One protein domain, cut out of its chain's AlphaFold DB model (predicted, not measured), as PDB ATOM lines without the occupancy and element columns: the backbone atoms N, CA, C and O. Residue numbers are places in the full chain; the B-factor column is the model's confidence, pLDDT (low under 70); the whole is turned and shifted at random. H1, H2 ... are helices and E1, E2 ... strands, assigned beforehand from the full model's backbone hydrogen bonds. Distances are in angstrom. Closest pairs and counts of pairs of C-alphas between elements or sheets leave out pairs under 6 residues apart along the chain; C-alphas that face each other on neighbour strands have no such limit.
ATOM      1  N   SER A 120     103.897 198.879 122.869       94.44
ATOM      2  CA  SER A 120     102.891 198.658 123.907       94.44
ATOM      3  C   SER A 120     103.206 199.459 125.166       94.44
ATOM      4  O   SER A 120     104.368 199.707 125.514       94.44
ATOM      5  N   HIS A 121     102.156 199.854 125.877       95.62
ATOM      6  CA  HIS A 121     102.275 200.366 127.235       95.62
ATOM      7  C   HIS A 121     102.396 199.215 128.238       95.62
ATOM      8  O   HIS A 121     101.906 198.115 128.003       95.62
ATOM      9  N   ARG A 122     103.068 199.477 129.362       95.50
ATOM     10  CA  ARG A 122     103.057 198.598 130.533       95.50
ATOM     11  C   ARG A 122     101.886 198.987 131.416       95.50
ATOM     12  O   ARG A 122     101.702 200.173 131.690       95.50
ATOM     13  N   MET A 123     101.151 198.000 131.902       95.25
ATOM     14  CA  MET A 123      99.985 198.189 132.758       95.25
ATOM     15  C   MET A 123     100.134 197.341 134.023       95.25
ATOM     16  O   MET A 123     100.711 196.256 133.968       95.25
ATOM     17  N   ASN A 124      99.697 197.856 135.172       95.25
ATOM     18  CA  ASN A 124      99.625 197.064 136.403       95.25
ATOM     19  C   ASN A 124      98.277 196.324 136.511       95.25
ATOM     20  O   ASN A 124      97.365 196.540 135.718       95.25
ATOM     21  N   ALA A 125      98.129 195.482 137.536       94.50
ATOM     22  CA  ALA A 125      96.909 194.707 137.786       94.50
ATOM     23  C   ALA A 125      95.662 195.561 138.116       94.50
ATOM     24  O   ALA A 125      94.561 195.026 138.215       94.50
ATOM     25  N   GLN A 126      95.823 196.870 138.328       93.81
ATOM     26  CA  GLN A 126      94.734 197.824 138.566       93.81
ATOM     27  C   GLN A 126      94.303 198.544 137.276       93.81
ATOM     28  O   GLN A 126      93.436 199.413 137.332       93.81
ATOM     29  N   GLY A 127      94.904 198.212 136.129       91.88
ATOM     30  CA  GLY A 127      94.631 198.869 134.850       91.88
ATOM     31  C   GLY A 127      95.368 200.201 134.669       91.88
ATOM     32  O   GLY A 127      95.108 200.935 133.717       91.88
ATOM     33  N   GLU A 128      96.294 200.551 135.566       95.38
ATOM     34  CA  GLU A 128      97.035 201.808 135.478       95.38
ATOM     35  C   GLU A 128      98.256 201.641 134.572       95.38
ATOM     36  O   GLU A 128      99.067 200.722 134.737       95.38
ATOM     37  N   VAL A 129      98.425 202.568 133.629       96.12
ATOM     38  CA  VAL A 129      99.619 202.620 132.781       96.12
ATOM     39  C   VAL A 129     100.822 203.035 133.627       96.12
ATOM     40  O   VAL A 129     100.867 204.132 134.181       96.12
ATOM     41  N   THR A 130     101.826 202.164 133.696       96.38
ATOM     42  CA  THR A 130     103.049 202.348 134.499       96.38
ATOM     43  C   THR A 130     104.278 202.690 133.658       96.38
ATOM     44  O   THR A 130     105.357 202.943 134.194       96.38
ATOM     45  N   GLY A 131     104.148 202.703 132.331       95.25
ATOM     46  CA  GLY A 131     105.214 203.096 131.414       95.25
ATOM     47  C   GLY A 131     105.013 202.534 130.013       95.25
ATOM     48  O   GLY A 131     103.902 202.175 129.627       95.25
ATOM     49  N   SER A 132     106.101 202.429 129.254       93.94
ATOM     50  CA  SER A 132     106.096 201.896 127.890       93.94
ATOM     51  C   SER A 132     107.219 200.891 127.688       93.94
ATOM     52  O   SER A 132     108.318 201.065 128.210       93.94
ATOM     53  N   TRP A 133     106.970 199.868 126.872       90.62
ATOM     54  CA  TRP A 133     108.013 198.955 126.407       90.62
ATOM     55  C   TRP A 133     109.037 199.621 125.476       90.62
ATOM     56  O   TRP A 133     110.064 199.008 125.185       90.62
ATOM     57  N   LYS A 134     108.838 200.896 125.108       90.06
ATOM     58  CA  LYS A 134     109.826 201.694 124.373       90.06
ATOM     59  C   LYS A 134     111.197 201.711 125.056       90.06
ATOM     60  O   LYS A 134     112.205 201.616 124.371       90.06
ATOM     61  N   ASP A 135     111.249 201.727 126.392       89.81
ATOM     62  CA  ASP A 135     112.521 201.690 127.134       89.81
ATOM     63  C   ASP A 135     113.371 200.451 126.797       89.81
ATOM     64  O   ASP A 135     114.597 200.494 126.887       89.81
ATOM     65  N   PHE A 136     112.727 199.335 126.433       87.31
ATOM     66  CA  PHE A 136     113.405 198.115 126.002       87.31
ATOM     67  C   PHE A 136     113.885 198.243 124.556       87.31
ATOM     68  O   PHE A 136     115.051 197.990 124.269       87.31
ATOM     69  N   THR A 137     113.022 198.698 123.644       89.81
ATOM     70  CA  THR A 137     113.408 198.871 122.235       89.81
ATOM     71  C   THR A 137     114.464 199.958 122.040       89.81
ATOM     72  O   THR A 137     115.297 199.840 121.147       89.81
ATOM     73  N   ASP A 138     114.495 200.974 122.904       89.69
ATOM     74  CA  ASP A 138     115.500 202.040 122.871       89.69
ATOM     75  C   ASP A 138     116.901 201.544 123.240       89.69
ATOM     76  O   ASP A 138     117.892 202.088 122.752       89.69
ATOM     77  N   GLN A 139     116.997 200.494 124.062       88.19
ATOM     78  CA  GLN A 139     118.271 199.827 124.357       88.19
ATOM     79  C   GLN A 139     118.787 199.014 123.167       88.19
ATOM     80  O   GLN A 139     119.988 198.768 123.076       88.19
ATOM     81  N   VAL A 140     117.888 198.608 122.269       88.31
ATOM     82  CA  VAL A 140     118.204 197.809 121.083       88.31
ATOM     83  C   VAL A 140     118.552 198.712 119.892       88.31
ATOM     84  O   VAL A 140     119.636 198.587 119.328       88.31
ATOM     85  N   ASP A 141     117.664 199.638 119.517       90.88
ATOM     86  CA  ASP A 141     117.893 200.644 118.468       90.88
ATOM     87  C   ASP A 141     116.952 201.851 118.657       90.88
ATOM     88  O   ASP A 141     115.837 201.900 118.136       90.88
ATOM     89  N   SER A 142     117.410 202.860 119.398       88.69
ATOM     90  CA  SER A 142     116.589 204.024 119.759       88.69
ATOM     91  C   SER A 142     116.101 204.874 118.590       88.69
ATOM     92  O   SER A 142     115.138 205.610 118.761       88.69
ATOM     93  N   LYS A 143     116.720 204.793 117.407       92.00
ATOM     94  CA  LYS A 143     116.287 205.582 116.241       92.00
ATOM     95  C   LYS A 143     115.284 204.830 115.387       92.00
ATOM     96  O   LYS A 143     114.363 205.440 114.847       92.00
ATOM     97  N   LEU A 144     115.480 203.522 115.225       92.44
ATOM     98  CA  LEU A 144     114.609 202.723 114.374       92.44
ATOM     99  C   LEU A 144     113.200 202.627 114.967       92.44
ATOM    100  O   LEU A 144     112.228 202.879 114.264       92.44
ATOM    101  N   PHE A 145     113.091 202.342 116.266       91.88
ATOM    102  CA  PHE A 145     111.810 202.131 116.949       91.88
ATOM    103  C   PHE A 145     111.045 203.423 117.300       91.88
ATOM    104  O   PHE A 145     109.986 203.358 117.926       91.88
ATOM    105  N   GLU A 146     111.554 204.594 116.902       90.88
ATOM    106  CA  GLU A 146     110.828 205.873 116.965       90.88
ATOM    107  C   GLU A 146     109.838 206.062 115.809       90.88
ATOM    108  O   GLU A 146     108.953 206.910 115.901       90.88
ATOM    109  N   ASN A 147     109.985 205.298 114.725       91.69
ATOM    110  CA  ASN A 147     109.181 205.435 113.517       91.69
ATOM    111  C   ASN A 147     108.683 204.065 113.051       91.69
ATOM    112  O   ASN A 147     109.297 203.042 113.344       91.69
ATOM    113  N   ASP A 148     107.605 204.049 112.270       93.19
ATOM    114  CA  ASP A 148     107.160 202.831 111.598       93.19
ATOM    115  C   ASP A 148     108.221 202.378 110.581       93.19
ATOM    116  O   ASP A 148     108.755 203.188 109.813       93.19
ATOM    117  N   PHE A 149     108.516 201.078 110.543       94.19
ATOM    118  CA  PHE A 149     109.454 200.500 109.585       94.19
ATOM    119  C   PHE A 149     109.003 199.119 109.106       94.19
ATOM    120  O   PHE A 149     108.296 198.392 109.798       94.19
ATOM    121  N   GLU A 150     109.458 198.746 107.911       94.94
ATOM    122  CA  GLU A 150     109.317 197.400 107.356       94.94
ATOM    123  C   GLU A 150     110.716 196.819 107.124       94.94
ATOM    124  O   GLU A 150     111.620 197.517 106.661       94.94
ATOM    125  N   MET A 151     110.913 195.541 107.453       95.00
ATOM    126  CA  MET A 151     112.214 194.870 107.375       95.00
ATOM    127  C   MET A 151     112.051 193.404 106.973       95.00
ATOM    128  O   MET A 151     111.002 192.794 107.185       95.00
ATOM    129  N   ASN A 152     113.100 192.814 106.398       95.56
ATOM    130  CA  ASN A 152     113.150 191.372 106.200       95.56
ATOM    131  C   ASN A 152     113.127 190.639 107.557       95.56
ATOM    132  O   ASN A 152     113.878 190.986 108.462       95.56
ATOM    133  N   GLY A 153     112.310 189.591 107.686       93.62
ATOM    134  CA  GLY A 153     112.183 188.860 108.951       93.62
ATOM    135  C   GLY A 153     113.479 188.194 109.438       93.62
ATOM    136  O   GLY A 153     113.727 188.174 110.637       93.62
ATOM    137  N   LEU A 154     114.332 187.692 108.536       93.38
ATOM    138  CA  LEU A 154     115.626 187.112 108.921       93.38
ATOM    139  C   LEU A 154     116.591 188.191 109.418       93.38
ATOM    140  O   LEU A 154     117.281 187.968 110.407       93.38
ATOM    141  N   GLU A 155     116.583 189.367 108.786       94.44
ATOM    142  CA  GLU A 155     117.343 190.526 109.266       94.44
ATOM    143  C   GLU A 155     116.835 190.982 110.643       94.44
ATOM    144  O   GLU A 155     117.636 191.239 111.538       94.44
ATOM    145  N   TYR A 156     115.512 191.024 110.843       93.38
ATOM    146  CA  TYR A 156     114.911 191.372 112.132       93.38
ATOM    147  C   TYR A 156     115.361 190.412 113.239       93.38
ATOM    148  O   TYR A 156     115.775 190.848 114.313       93.38
ATOM    149  N   ILE A 157     115.323 189.101 112.969       92.56
ATOM    150  CA  ILE A 157     115.801 188.082 113.908       92.56
ATOM    151  C   ILE A 157     117.286 188.297 114.203       92.56
ATOM    152  O   ILE A 157     117.666 188.367 115.368       92.56
ATOM    153  N   GLU A 158     118.116 188.449 113.171       92.50
ATOM    154  CA  GLU A 158     119.561 188.610 113.330       92.50
ATOM    155  C   GLU A 158     119.940 189.854 114.138       92.50
ATOM    156  O   GLU A 158     120.869 189.806 114.941       92.50
ATOM    157  N   ARG A 159     119.214 190.958 113.955       90.81
ATOM    158  CA  ARG A 159     119.511 192.226 114.624       90.81
ATOM    159  C   ARG A 159     118.944 192.322 116.034       90.81
ATOM    160  O   ARG A 159     119.582 192.936 116.883       90.81
ATOM    161  N   PHE A 160     117.747 191.787 116.267       90.25
ATOM    162  CA  PHE A 160     116.967 192.120 117.466       90.25
ATOM    163  C   PHE A 160     116.593 190.923 118.334       90.25
ATOM    164  O   PHE A 160     116.305 191.112 119.512       90.25
ATOM    165  N   LEU A 161     116.587 189.704 117.784       88.19
ATOM    166  CA  LEU A 161     116.201 188.491 118.518       88.19
ATOM    167  C   LEU A 161     117.359 187.503 118.705       88.19
ATOM    168  O   LEU A 161     117.272 186.621 119.557       88.19
ATOM    169  N   ASN A 162     118.462 187.668 117.970       78.12
ATOM    170  CA  ASN A 162     119.733 186.993 118.223       78.12
ATOM    171  C   ASN A 162     120.445 187.646 119.417       78.12
ATOM    172  O   ASN A 162     121.495 188.272 119.280       78.12
ATOM    173  N   ALA A 163     119.870 187.495 120.606       58.19
ATOM    174  CA  ALA A 163     120.612 187.679 121.842       58.19
ATOM    175  C   ALA A 163     121.267 186.343 122.229       58.19
ATOM    176  O   ALA A 163     120.579 185.340 122.437       58.19
ATOM    177  N   GLN A 164     122.604 186.355 122.261       47.25
ATOM    178  CA  GLN A 164     123.439 185.436 123.042       47.25
ATOM    179  C   GLN A 164     123.254 185.678 124.541       47.25
ATOM    180  O   GLN A 164     123.005 186.847 124.914       47.25
TER     181      GLN A 164
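AT A GLANCE: This is residues 120 to 164 of the 164 residues of a protein of Acinetobacter baumannii (UniProt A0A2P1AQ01). What is the shape? A small hairpin of E1 and E2 at one end leads into helix H1, and a long loop swings out to helix H2 at the other end. What is it made of? The printed part has 45 residues, with E1, E2, H1 and H2 in that order, mixed in class, the sheet antiparallel. It is loose, with a radius of gyration of the C-alphas of 13.2 A and spans of 38 by 25 by 16 A.

HOW THE PARTS SIT: How do the strands pair? E1, residues 121 to 123, and E2, residues 129 to 132, form an antiparallel hairpin; N 122 and O 131 are within hydrogen-bond range at 2.8 A. How do the helices stand? H1, residues 134 to 141, and H2, residues 153 to 161, are close but not clearly touching, their closest C-alphas, Val 140 and Phe 160, 6.9 A apart. Their lines are only just about perpendicular, at 70.2 degrees. Every O i to N i+4 pair is within hydrogen-bond range in H2, 2 of 4 in H1.

IN THESE COORDINATES: Where does E1 begin? At C-alpha 121, (102.275, 200.366, 127.235); E1 is 6.4 A long, E2 8.1 A. Where does H2 end? At C-alpha 161, (116.201, 188.491, 118.518); H1 is 10.1 A long, H2 10.4 A.

THE WHOLE: Which link is long? H1 to H2, with 11 residues. Is anything cut or uncertain? The printed part has no cut; residues 163 to 164 have pLDDT under 70.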